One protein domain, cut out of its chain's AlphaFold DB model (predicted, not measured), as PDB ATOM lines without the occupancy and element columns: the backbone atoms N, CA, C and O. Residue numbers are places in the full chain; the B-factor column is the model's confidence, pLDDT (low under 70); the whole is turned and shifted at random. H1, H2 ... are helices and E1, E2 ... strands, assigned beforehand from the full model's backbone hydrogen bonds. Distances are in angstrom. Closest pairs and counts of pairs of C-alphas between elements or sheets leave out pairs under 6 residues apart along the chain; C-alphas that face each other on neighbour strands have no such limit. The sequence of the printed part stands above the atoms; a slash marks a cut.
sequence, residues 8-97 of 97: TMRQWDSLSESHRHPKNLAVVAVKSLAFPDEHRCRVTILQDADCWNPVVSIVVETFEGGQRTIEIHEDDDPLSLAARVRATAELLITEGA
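This is residues 8 to 97 of the 97 residues of an uncharacterized protein of Brevibacterium sp. MG-1 (UniProt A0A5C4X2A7). A three-stranded sheet is covered on one face by two helices, long H3 and shorter H2, in two layers; the other face is bare. Small H1 sits off the sheet, against H2 and residues 78 to 79 of H3. The 90 printed residues hold H1 H2 E1 E2 E3 H3, a mixed class; E1 E2 E3, in sheet order, form an antiparallel meander, each strand beside the one before. It is compact, radius of gyration of the C-alphas 13.6 A, spanning 42 by 31 by 17 A.

Start at inner strand E2, residues 56 to 62: N 59 and O 44 of E1, residues 41 to 47, are within hydrogen-bond range at 2.8 A, as are N 58 and O 70 of E3, residues 67 to 71, at 2.9 A. H3, residues 78 to 96, is on the sheet; its closest C-alphas to E2 are Ala 89 and Val 60, 6.3 A. On the same face, H2, residues 22 to 32, touches residues 78 to 85 of H3 alone, closest C-alphas Ala 29 and Pro 78, 4.5 A. H1, residues 8 to 13, forms a helical hairpin with H2, closest C-alphas Thr 8 and Ser 32, 6.3 A. Every O i to N i+4 pair is within range in H1, H2 and H3.

Find H1's C-alpha 8 at (-4.256, -37.259, 34.517); H3 runs 27.0 A to C-alpha 96 at (-19.810, -12.665, 26.532). E2 measures 20.1 A, E1 19.5 A.

The printed part has no cut and no long link; residue 97 alone is under pLDDT 70.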
ATOM      1  N   THR A   8      -2.885 -37.346  33.999       89.62
ATOM      2  CA  THR A   8      -4.256 -37.259  34.517       89.62
ATOM      3  C   THR A   8      -4.967 -38.615  34.577       89.62
ATOM      4  O   THR A   8      -5.579 -38.944  35.592       89.62
ATOM      5  N   MET A   9      -4.861 -39.421  33.517       92.69
ATOM      6  CA  MET A   9      -5.430 -40.770  33.477       92.69
ATOM      7  C   MET A   9      -4.679 -41.706  34.419       92.69
ATOM      8  O   MET A   9      -5.311 -42.412  35.193       92.69
ATOM      9  N   ARG A  10      -3.340 -41.638  34.460       91.94
ATOM     10  CA  ARG A  10      -2.544 -42.434  35.413       91.94
ATOM     11  C   ARG A  10      -2.908 -42.123  36.862       91.94
ATOM     12  O   ARG A  10      -3.014 -43.035  37.680       91.94
ATOM     13  N   GLN A  11      -3.119 -40.846  37.185       91.88
ATOM     14  CA  GLN A  11      -3.546 -40.425  38.515       91.88
ATOM     15  C   GLN A  11      -4.920 -41.007  38.855       91.88
ATOM     16  O   GLN A  11      -5.088 -41.543  39.950       91.88
ATOM     17  N   TRP A  12      -5.883 -40.938  37.933       94.44
ATOM     18  CA  TRP A  12      -7.208 -41.529  38.120       94.44
ATOM     19  C   TRP A  12      -7.158 -43.047  38.277       94.44
ATOM     20  O   TRP A  12      -7.741 -43.592  39.215       94.44
ATOM     21  N   ASP A  13      -6.389 -43.724  37.428       93.38
ATOM     22  CA  ASP A  13      -6.268 -45.176  37.449       93.38
ATOM     23  C   ASP A  13      -5.592 -45.693  38.720       93.38
ATOM     24  O   ASP A  13      -5.954 -46.763  39.209       93.38
ATOM     25  N   SER A  14      -4.678 -44.906  39.299       93.38
ATOM     26  CA  SER A  14      -4.015 -45.221  40.570       93.38
ATOM     27  C   SER A  14      -4.934 -45.148  41.799       93.38
ATOM     28  O   SER A  14      -4.560 -45.632  42.871       93.38
ATOM     29  N   LEU A  15      -6.128 -44.552  41.676       92.75
ATOM     30  CA  LEU A  15      -7.095 -44.491  42.769       92.75
ATOM     31  C   LEU A  15      -7.753 -45.857  42.991       92.75
ATOM     32  O   LEU A  15      -8.205 -46.512  42.051       92.75
ATOM     33  N   SER A  16      -7.892 -46.240  44.263       94.56
ATOM     34  CA  SER A  16      -8.734 -47.375  44.650       94.56
ATOM     35  C   SER A  16     -10.197 -47.118  44.281       94.56
ATOM     36  O   SER A  16     -10.633 -45.967  44.230       94.56
ATOM     37  N   GLU A  17     -10.984 -48.180  44.100       89.38
ATOM     38  CA  GLU A  17     -12.408 -48.078  43.734       89.38
ATOM     39  C   GLU A  17     -13.195 -47.158  44.679       89.38
ATOM     40  O   GLU A  17     -13.940 -46.295  44.229       89.38
ATOM     41  N   SER A  18     -12.937 -47.240  45.989       90.19
ATOM     42  CA  SER A  18     -13.547 -46.370  47.007       90.19
ATOM     43  C   SER A  18     -13.259 -44.873  46.825       90.19
ATOM     44  O   SER A  18     -13.966 -44.035  47.377       90.19
ATOM     45  N   HIS A  19     -12.196 -44.527  46.098       92.06
ATOM     46  CA  HIS A  19     -11.809 -43.155  45.793       92.06
ATOM     47  C   HIS A  19     -12.224 -42.722  44.383       92.06
ATOM     48  O   HIS A  19     -12.091 -41.535  44.076       92.06
ATOM     49  N   ARG A  20     -12.775 -43.614  43.550       91.75
ATOM     50  CA  ARG A  20     -13.337 -43.282  42.230       91.75
ATOM     51  C   ARG A  20     -14.747 -42.692  42.362       91.75
ATOM     52  O   ARG A  20     -15.716 -43.189  41.809       91.75
ATOM     53  N   HIS A  21     -14.845 -41.621  43.143       92.19
ATOM     54  CA  HIS A  21     -16.072 -40.869  43.401       92.19
ATOM     55  C   HIS A  21     -16.152 -39.637  42.476       92.19
ATOM     56  O   HIS A  21     -15.100 -39.036  42.221       92.19
ATOM     57  N   PRO A  22     -17.352 -39.168  42.062       94.94
ATOM     58  CA  PRO A  22     -17.518 -37.996  41.188       94.94
ATOM     59  C   PRO A  22     -16.739 -36.750  41.635       94.94
ATOM     60  O   PRO A  22     -16.145 -36.039  40.830       94.94
ATOM     61  N   LYS A  23     -16.641 -36.519  42.949       94.56
ATOM     62  CA  LYS A  23     -15.811 -35.443  43.521       94.56
ATOM     63  C   LYS A  23     -14.329 -35.555  43.150       94.56
ATOM     64  O   LYS A  23     -13.708 -34.553  42.805       94.56
ATOM     65  N   ASN A  24     -13.745 -36.746  43.251       95.56
ATOM     66  CA  ASN A  24     -12.331 -36.945  42.938       95.56
ATOM     67  C   ASN A  24     -12.093 -36.903  41.430       95.56
ATOM     68  O   ASN A  24     -11.092 -36.335  41.004       95.56
ATOM     69  N   LEU A  25     -13.042 -37.414  40.640       96.06
ATOM     70  CA  LEU A  25     -13.047 -37.266  39.188       96.06
ATOM     71  C   LEU A  25     -12.994 -35.784  38.789       96.06
ATOM     72  O   LEU A  25     -12.101 -35.379  38.046       96.06
ATOM     73  N   ALA A  26     -13.866 -34.956  39.373       96.50
ATOM     74  CA  ALA A  26     -13.870 -33.509  39.163       96.50
ATOM     75  C   ALA A  26     -12.530 -32.862  39.531       96.50
ATOM     76  O   ALA A  26     -12.005 -32.052  38.775       96.50
ATOM     77  N   VAL A  27     -11.946 -33.227  40.679       95.81
ATOM     78  CA  VAL A  27     -10.653 -32.677  41.119       95.81
ATOM     79  C   VAL A  27      -9.533 -33.038  40.144       95.81
ATOM     80  O   VAL A  27      -8.720 -32.175  39.816       95.81
ATOM     81  N   VAL A  28      -9.466 -34.290  39.693       95.56
ATOM     82  CA  VAL A  28      -8.441 -34.755  38.748       95.56
ATOM     83  C   VAL A  28      -8.611 -34.057  37.397       95.56
ATOM     84  O   VAL A  28      -7.639 -33.513  36.872       95.56
ATOM     85  N   ALA A  29      -9.842 -33.989  36.884       95.44
ATOM     86  CA  ALA A  29     -10.162 -33.289  35.645       95.44
ATOM     87  C   ALA A  29      -9.770 -31.806  35.721       95.44
ATOM     88  O   ALA A  29      -8.996 -31.330  34.892       95.44
ATOM     89  N   VAL A  30     -10.218 -31.083  36.753       93.69
ATOM     90  CA  VAL A  30      -9.944 -29.645  36.917       93.69
ATOM     91  C   VAL A  30      -8.453 -29.352  37.085       93.69
ATOM     92  O   VAL A  30      -7.972 -28.365  36.539       93.69
ATOM     93  N   LYS A  31      -7.692 -30.211  37.772       91.69
ATOM     94  CA  LYS A  31      -6.230 -30.058  37.888       91.69
ATOM     95  C   LYS A  31      -5.496 -30.193  36.557       91.69
ATOM     96  O   LYS A  31      -4.415 -29.632  36.419       91.69
ATOM     97  N   SER A  32      -6.060 -30.938  35.609       91.12
ATOM     98  CA  SER A  32      -5.480 -31.098  34.272       91.12
ATOM     99  C   SER A  32      -5.767 -29.915  33.343       91.12
ATOM    100  O   SER A  32      -5.165 -29.812  32.275       91.12
ATOM    101  N   LEU A  33      -6.678 -29.017  33.736       89.62
ATOM    102  CA  LEU A  33      -7.046 -27.867  32.925       89.62
ATOM    103  C   LEU A  33      -5.921 -26.836  32.901       89.62
ATOM    104  O   LEU A  33      -5.473 -26.340  33.932       89.62
ATOM    105  N   ALA A  34      -5.550 -26.450  31.687       83.62
ATOM    106  CA  ALA A  34      -4.773 -25.256  31.414       83.62
ATOM    107  C   ALA A  34      -5.641 -24.323  30.566       83.62
ATOM    108  O   ALA A  34      -5.962 -24.639  29.418       83.62
ATOM    109  N   PHE A  35      -6.037 -23.191  31.145       78.94
ATOM    110  CA  PHE A  35      -6.701 -22.123  30.407       78.94
ATOM    111  C   PHE A  35      -5.657 -21.113  29.930       78.94
ATOM    112  O   PHE A  35      -4.774 -20.755  30.714       78.94
ATOM    113  N   PRO A  36      -5.729 -20.642  28.675       77.00
ATOM    114  CA  PRO A  36      -4.939 -19.494  28.249       77.00
ATOM    115  C   PRO A  36      -5.286 -18.270  29.111       77.00
ATOM    116  O   PRO A  36      -6.441 -18.106  29.498       77.00
ATOM    117  N   ASP A  37      -4.320 -17.385  29.373       75.06
ATOM    118  CA  ASP A  37      -4.516 -16.205  30.239       75.06
ATOM    119  C   ASP A  37      -5.642 -15.267  29.770       75.06
ATOM    120  O   ASP A  37      -6.229 -14.546  30.579       75.06
ATOM    121  N   GLU A  38      -5.945 -15.271  28.469       71.00
ATOM    122  CA  GLU A  38      -7.057 -14.524  27.866       71.00
ATOM    123  C   GLU A  38      -8.434 -15.119  28.222       71.00
ATOM    124  O   GLU A  38      -9.425 -14.397  28.264       71.00
ATOM    125  N   HIS A  39      -8.495 -16.408  28.579       73.88
ATOM    126  CA  HIS A  39      -9.708 -17.126  28.969       73.88
ATOM    127  C   HIS A  39      -9.858 -17.168  30.492       73.88
ATOM    128  O   HIS A  39      -9.954 -18.235  31.109       73.88
ATOM    129  N   ARG A  40      -9.856 -15.987  31.126       82.56
ATOM    130  CA  ARG A  40     -10.020 -15.889  32.581       82.56
ATOM    131  C   ARG A  40     -11.375 -16.452  32.993       82.56
ATOM    132  O   ARG A  40     -12.422 -15.858  32.745       82.56
ATOM    133  N   CYS A  41     -11.334 -17.583  33.681       89.81
ATOM    134  CA  CYS A  41     -12.500 -18.230  34.248       89.81
ATOM    135  C   CYS A  41     -12.181 -18.786  35.635       89.81
ATOM    136  O   CYS A  41     -11.030 -19.050  35.994       89.81
ATOM    137  N   ARG A  42     -13.229 -18.946  36.432       92.50
ATOM    138  CA  ARG A  42     -13.208 -19.623  37.715       92.50
ATOM    139  C   ARG A  42     -13.959 -20.936  37.561       92.50
ATOM    140  O   ARG A  42     -15.124 -20.950  37.177       92.50
ATOM    141  N   VAL A  43     -13.300 -22.032  37.917       95.31
ATOM    142  CA  VAL A  43     -13.913 -23.361  37.958       95.31
ATOM    143  C   VAL A  43     -14.118 -23.761  39.416       95.31
ATOM    144  O   VAL A  43     -13.170 -23.778  40.200       95.31
ATOM    145  N   THR A  44     -15.359 -24.057  39.792       96.44
ATOM    146  CA  THR A  44     -15.750 -24.414  41.161       96.44
ATOM    147  C   THR A  44     -16.405 -25.786  41.166       96.44
ATOM    148  O   THR A  44     -17.361 -26.017  40.439       96.44
ATOM    149  N   ILE A  45     -15.919 -26.694  42.009       97.19
ATOM    150  CA  ILE A  45     -16.565 -27.990  42.236       97.19
ATOM    151  C   ILE A  45     -17.581 -27.802  43.362       97.19
ATOM    152  O   ILE A  45     -17.207 -27.399  44.466       97.19
ATOM    153  N   LEU A  46     -18.847 -28.084  43.081       96.75
ATOM    154  CA  LEU A  46     -19.937 -28.029  44.046       96.75
ATOM    155  C   LEU A  46     -20.403 -29.439  44.372       96.75
ATOM    156  O   LEU A  46     -20.524 -30.286  43.493       96.75
ATOM    157  N   GLN A  47     -20.685 -29.666  45.644       95.00
ATOM    158  CA  GLN A  47     -21.431 -30.821  46.109       95.00
ATOM    159  C   GLN A  47     -22.621 -30.274  46.886       95.00
ATOM    160  O   GLN A  47     -22.439 -29.371  47.710       95.00
ATOM    161  N   ASP A  48     -23.819 -30.769  46.600       93.50
ATOM    162  CA  ASP A  48     -24.984 -30.389  47.387       93.50
ATOM    163  C   ASP A  48     -24.892 -30.922  48.836       93.50
ATOM    164  O   ASP A  48     -23.976 -31.657  49.222       93.50
ATOM    165  N   ALA A  49     -25.827 -30.477  49.673       93.31
ATOM    166  CA  ALA A  49     -25.874 -30.850  51.082       93.31
ATOM    167  C   ALA A  49     -26.648 -32.158  51.341       93.31
ATOM    168  O   ALA A  49     -26.868 -32.492  52.508       93.31
ATOM    169  N   ASP A  50     -27.089 -32.881  50.302       92.88
ATOM    170  CA  ASP A  50     -27.798 -34.144  50.487       92.88
ATOM    171  C   ASP A  50     -26.816 -35.204  51.004       92.88
ATOM    172  O   ASP A  50     -25.852 -35.592  50.349       92.88
ATOM    173  N   CYS A  51     -27.041 -35.658  52.235       87.00
ATOM    174  CA  CYS A  51     -26.167 -36.633  52.879       87.00
ATOM    175  C   CYS A  51     -26.390 -38.076  52.405       87.00
ATOM    176  O   CYS A  51     -25.546 -38.929  52.678       87.00
ATOM    177  N   TRP A  52     -27.497 -38.354  51.715       89.62
ATOM    178  CA  TRP A  52     -27.847 -39.688  51.230       89.62
ATOM    179  C   TRP A  52     -27.482 -39.875  49.768       89.62
ATOM    180  O   TRP A  52     -26.989 -40.938  49.398       89.62
ATOM    181  N   ASN A  53     -27.719 -38.849  48.951       87.44
ATOM    182  CA  ASN A  53     -27.437 -38.886  47.523       87.44
ATOM    183  C   ASN A  53     -26.818 -37.563  47.045       87.44
ATOM    184  O   ASN A  53     -27.479 -36.810  46.330       87.44
ATOM    185  N   PRO A  54     -25.571 -37.260  47.457       90.19
ATOM    186  CA  PRO A  54     -24.943 -35.994  47.121       90.19
ATOM    187  C   PRO A  54     -24.665 -35.885  45.623       90.19
ATOM    188  O   PRO A  54     -23.910 -36.689  45.070       90.19
ATOM    189  N   VAL A  55     -25.182 -34.844  44.974       94.19
ATOM    190  CA  VAL A  55     -24.838 -34.545  43.581       94.19
ATOM    191  C   VAL A  55     -23.601 -33.658  43.538       94.19
ATOM    192  O   VAL A  55     -23.530 -32.612  44.189       94.19
ATOM    193  N   VAL A  56     -22.612 -34.072  42.742       96.19
ATOM    194  CA  VAL A  56     -21.416 -33.275  42.449       96.19
ATOM    195  C   VAL A  56     -21.554 -32.664  41.060       96.19
ATOM    196  O   VAL A  56     -21.842 -33.359  40.091       96.19
ATOM    197  N   SER A  57     -21.300 -31.365  40.957       97.19
ATOM    198  CA  SER A  57     -21.297 -30.626  39.697       97.19
ATOM    199  C   SER A  57     -20.100 -29.682  39.620       97.19
ATOM    200  O   SER A  57     -19.436 -29.391  40.621       97.19
ATOM    201  N   ILE A  58     -19.803 -29.205  38.415       98.00
ATOM    202  CA  ILE A  58     -18.763 -28.207  38.171       98.00
ATOM    203  C   ILE A  58     -19.422 -26.937  37.663       98.00
ATOM    204  O   ILE A  58     -20.139 -26.949  36.672       98.00
ATOM    205  N   VAL A  59     -19.145 -25.820  38.315       97.50
ATOM    206  CA  VAL A  59     -19.536 -24.493  37.859       97.50
ATOM    207  C   VAL A  59     -18.353 -23.839  37.168       97.50
ATOM    208  O   VAL A  59     -17.273 -23.735  37.751       97.50
ATOM    209  N   VAL A  60     -18.578 -23.356  35.952       96.00
ATOM    210  CA  VAL A  60     -17.653 -22.494  35.217       96.00
ATOM    211  C   VAL A  60     -18.233 -21.089  35.201       96.00
ATOM    212  O   VAL A  60     -19.366 -20.903  34.766       96.00
ATOM    213  N   GLU A  61     -17.462 -20.121  35.683       94.94
ATOM    214  CA  GLU A  61     -17.822 -18.703  35.739       94.94
ATOM    215  C   GLU A  61     -16.756 -17.872  35.012       94.94
ATOM    216  O   GLU A  61     -15.559 -18.038  35.255       94.94
ATOM    217  N   THR A  62     -17.165 -16.981  34.113       91.00
ATOM    218  CA  THR A  62     -16.282 -16.008  33.458       91.00
ATOM    219  C   THR A  62     -16.264 -14.700  34.244       91.00
ATOM    220  O   THR A  62     -17.199 -14.373  34.974       91.00
ATOM    221  N   PHE A  63     -15.207 -13.904  34.083       85.62
ATOM    222  CA  PHE A  63     -15.107 -12.598  34.752       85.62
ATOM    223  C   PHE A  63     -16.131 -11.573  34.240       85.62
ATOM    224  O   PHE A  63     -16.374 -10.567  34.903       85.62
ATOM    225  N   GLU A  64     -16.747 -11.844  33.090       85.12
ATOM    226  CA  GLU A  64     -17.839 -11.051  32.517       85.12
ATOM    227  C   GLU A  64     -19.208 -11.419  33.118       85.12
ATOM    228  O   GLU A  64     -20.215 -10.792  32.803       85.12
ATOM    229  N   GLY A  65     -19.247 -12.405  34.024       85.50
ATOM    230  CA  GLY A  65     -20.448 -12.822  34.751       85.50
ATOM    231  C   GLY A  65     -21.229 -13.962  34.095       85.50
ATOM    232  O   GLY A  65     -22.285 -14.337  34.603       85.50
ATOM    233  N   GLY A  66     -20.732 -14.535  32.996       91.00
ATOM    234  CA  GLY A  66     -21.315 -15.728  32.384       91.00
ATOM    235  C   GLY A  66     -21.054 -16.963  33.244       91.00
ATOM    236  O   GLY A  66     -19.921 -17.204  33.651       91.00
ATOM    237  N   GLN A  67     -22.084 -17.765  33.511       95.69
ATOM    238  CA  GLN A  67     -21.967 -18.960  34.347       95.69
ATOM    239  C   GLN A  67     -22.717 -20.146  33.738       95.69
ATOM    240  O   GLN A  67     -23.844 -20.001  33.263       95.69
ATOM    241  N   ARG A  68     -22.120 -21.340  33.811       97.25
ATOM    242  CA  ARG A  68     -22.793 -22.617  33.525       97.25
ATOM    243  C   ARG A  68     -22.405 -23.692  34.527       97.25
ATOM    244  O   ARG A  68     -21.265 -23.752  34.985       97.25
ATOM    245  N   THR A  69     -23.365 -24.564  34.806       97.69
ATOM    246  CA  THR A  69     -23.173 -25.783  35.595       97.69
ATOM    247  C   THR A  69     -23.017 -26.972  34.656       97.69
ATOM    248  O   THR A  69     -23.748 -27.099  33.676       97.69
ATOM    249  N   ILE A  70     -22.063 -27.838  34.968       97.69
ATOM    250  CA  ILE A  70     -21.742 -29.068  34.261       97.69
ATOM    251  C   ILE A  70     -22.014 -30.224  35.215       97.69
ATOM    252  O   ILE A  70     -21.450 -30.286  36.312       97.69
ATOM    253  N   GLU A  71     -22.877 -31.134  34.786       96.44
ATOM    254  CA  GLU A  71     -23.137 -32.394  35.476       96.44
ATOM    255  C   GLU A  71     -22.010 -33.394  35.190       96.44
ATOM    256  O   GLU A  71     -21.427 -33.413  34.098       96.44
ATOM    257  N   ILE A  72     -21.689 -34.201  36.202       96.25
ATOM    258  CA  ILE A  72     -20.717 -35.290  36.109       96.25
ATOM    259  C   ILE A  72     -21.505 -36.583  35.943       96.25
ATOM    260  O   ILE A  72     -22.346 -36.900  36.784       96.25
ATOM    261  N   HIS A  73     -21.225 -37.325  34.878       91.75
ATOM    262  CA  HIS A  73     -21.872 -38.604  34.607       91.75
ATOM    263  C   HIS A  73     -21.028 -39.772  35.128       91.75
ATOM    264  O   HIS A  73     -19.816 -39.648  35.291       91.75
ATOM    265  N   GLU A  74     -21.662 -40.917  35.377       86.12
ATOM    266  CA  GLU A  74     -20.977 -42.121  35.879       86.12
ATOM    267  C   GLU A  74     -19.917 -42.655  34.902       86.12
ATOM    268  O   GLU A  74     -18.893 -43.177  35.336       86.12
ATOM    269  N   ASP A  75     -20.137 -42.465  33.599       88.88
ATOM    270  CA  ASP A  75     -19.233 -42.910  32.533       88.88
ATOM    271  C   ASP A  75     -18.130 -41.889  32.198       88.88
ATOM    272  O   ASP A  75     -17.334 -42.115  31.286       88.88
ATOM    273  N   ASP A  76     -18.078 -40.751  32.900       94.00
ATOM    274  CA  ASP A  76     -17.062 -39.735  32.645       94.00
ATOM    275  C   ASP A  76     -15.677 -40.216  33.101       94.00
ATOM    276  O   ASP A  76     -15.453 -40.580  34.258       94.00
ATOM    277  N   ASP A  77     -14.700 -40.128  32.201       94.38
ATOM    278  CA  ASP A  77     -13.284 -40.152  32.556       94.38
ATOM    279  C   ASP A  77     -12.742 -38.718  32.756       94.38
ATOM    280  O   ASP A  77     -13.343 -37.745  32.274       94.38
ATOM    281  N   PRO A  78     -11.600 -38.541  33.448       95.25
ATOM    282  CA  PRO A  78     -11.074 -37.213  33.739       95.25
ATOM    283  C   PRO A  78     -10.803 -36.344  32.507       95.25
ATOM    284  O   PRO A  78     -10.960 -35.126  32.586       95.25
ATOM    285  N   LEU A  79     -10.386 -36.939  31.385       94.06
ATOM    286  CA  LEU A  79     -10.083 -36.204  30.158       94.06
ATOM    287  C   LEU A  79     -11.370 -35.749  29.476       94.06
ATOM    288  O   LEU A  79     -11.460 -34.593  29.061       94.06
ATOM    289  N   SER A  80     -12.376 -36.623  29.400       94.94
ATOM    290  CA  SER A  80     -13.689 -36.278  28.848       94.94
ATOM    291  C   SER A  80     -14.360 -35.149  29.641       94.94
ATOM    292  O   SER A  80     -14.895 -34.202  29.051       94.94
ATOM    293  N   LEU A  81     -14.261 -35.189  30.975       96.69
ATOM    294  CA  LEU A  81     -14.796 -34.153  31.850       96.69
ATOM    295  C   LEU A  81     -14.008 -32.847  31.707       96.69
ATOM    296  O   LEU A  81     -14.611 -31.786  31.552       96.69
ATOM    297  N   ALA A  82     -12.673 -32.905  31.683       94.94
ATOM    298  CA  ALA A  82     -11.831 -31.729  31.464       94.94
ATOM    299  C   ALA A  82     -12.131 -31.059  30.111       94.94
ATOM    300  O   ALA A  82     -12.306 -29.841  30.043       94.94
ATOM    301  N   ALA A  83     -12.273 -31.842  29.039       93.56
ATOM    302  CA  ALA A  83     -12.644 -31.331  27.723       93.56
ATOM    303  C   ALA A  83     -14.005 -30.615  27.747       93.56
ATOM    304  O   ALA A  83     -14.142 -29.532  27.176       93.56
ATOM    305  N   ARG A  84     -14.993 -31.165  28.464       95.81
ATOM    306  CA  ARG A  84     -16.320 -30.548  28.626       95.81
ATOM    307  C   ARG A  84     -16.263 -29.238  29.408       95.81
ATOM    308  O   ARG A  84     -16.912 -28.266  29.017       95.81
ATOM    309  N   VAL A  85     -15.468 -29.188  30.478       95.31
ATOM    310  CA  VAL A  85     -15.236 -27.959  31.254       95.31
ATOM    311  C   VAL A  85     -14.597 -26.887  30.378       95.31
ATOM    312  O   VAL A  85     -15.078 -25.754  30.350       95.31
ATOM    313  N   ARG A  86     -13.570 -27.251  29.608       93.19
ATOM    314  CA  ARG A  86     -12.898 -26.331  28.691       93.19
ATOM    315  C   ARG A  86     -13.842 -25.788  27.620       93.19
ATOM    316  O   ARG A  86     -13.943 -24.575  27.478       93.19
ATOM    317  N   ALA A  87     -14.566 -26.666  26.928       93.25
ATOM    318  CA  ALA A  87     -15.522 -26.264  25.900       93.25
ATOM    319  C   ALA A  87     -16.606 -25.332  26.464       93.25
ATOM    320  O   ALA A  87     -16.998 -24.362  25.823       93.25
ATOM    321  N   THR A  88     -17.061 -25.584  27.694       94.62
ATOM    322  CA  THR A  88     -18.039 -24.722  28.369       94.62
ATOM    323  C   THR A  88     -17.470 -23.331  28.653       94.62
ATOM    324  O   THR A  88     -18.168 -22.342  28.444       94.62
ATOM    325  N   ALA A  89     -16.213 -23.238  29.095       92.31
ATOM    326  CA  ALA A  89     -15.548 -21.954  29.309       92.31
ATOM    327  C   ALA A  89     -15.379 -21.171  27.997       92.31
ATOM    328  O   ALA A  89     -15.712 -19.991  27.947       92.31
ATOM    329  N   GLU A  90     -14.913 -21.829  26.931       91.25
ATOM    330  CA  GLU A  90     -14.733 -21.223  25.602       91.25
ATOM    331  C   GLU A  90     -16.064 -20.695  25.039       91.25
ATOM    332  O   GLU A  90     -16.122 -19.580  24.515       91.25
ATOM    333  N   LEU A  91     -17.155 -21.451  25.216       92.25
ATOM    334  CA  LEU A  91     -18.501 -21.017  24.838       92.25
ATOM    335  C   LEU A  91     -18.946 -19.783  25.623       92.25
ATOM    336  O   LEU A  91     -19.381 -18.813  25.015       92.25
ATOM    337  N   LEU A  92     -18.805 -19.793  26.951       92.00
ATOM    338  CA  LEU A  92     -19.194 -18.660  27.795       92.00
ATOM    339  C   LEU A  92     -18.428 -17.377  27.454       92.00
ATOM    340  O   LEU A  92     -18.993 -16.293  27.519       92.00
ATOM    341  N   ILE A  93     -17.151 -17.501  27.099       88.44
ATOM    342  CA  ILE A  93     -16.315 -16.365  26.695       88.44
ATOM    343  C   ILE A  93     -16.746 -15.846  25.322       88.44
ATOM    344  O   ILE A  93     -16.852 -14.642  25.128       88.44
ATOM    345  N   THR A  94     -17.063 -16.741  24.384       87.25
ATOM    346  CA  THR A  94     -17.554 -16.354  23.050       87.25
ATOM    347  C   THR A  94     -18.947 -15.717  23.101       87.25
ATOM    348  O   THR A  94     -19.272 -14.888  22.261       87.25
ATOM    349  N   GLU A  95     -19.788 -16.110  24.061       85.88
ATOM    350  CA  GLU A  95     -21.122 -15.529  24.276       85.88
ATOM    351  C   GLU A  95     -21.086 -14.177  25.015       85.88
ATOM    352  O   GLU A  95     -22.059 -13.428  24.936       85.88
ATOM    353  N   GLY A  96     -20.007 -13.896  25.756       70.31
ATOM    354  CA  GLY A  96     -19.810 -12.665  26.532       70.31
ATOM    355  C   GLY A  96     -19.044 -11.550  25.805       70.31
ATOM    356  O   GLY A  96     -19.283 -10.379  26.111       70.31
ATOM    357  N   ALA A  97     -18.186 -11.910  24.840       57.59
ATOM    358  CA  ALA A  97     -17.421 -10.994  23.983       57.59
ATOM    359  C   ALA A  97     -18.272 -10.323  22.886       57.59
ATOM    360  O   ALA A  97     -18.015  -9.129  22.599       57.59
TER     361      ALA A  97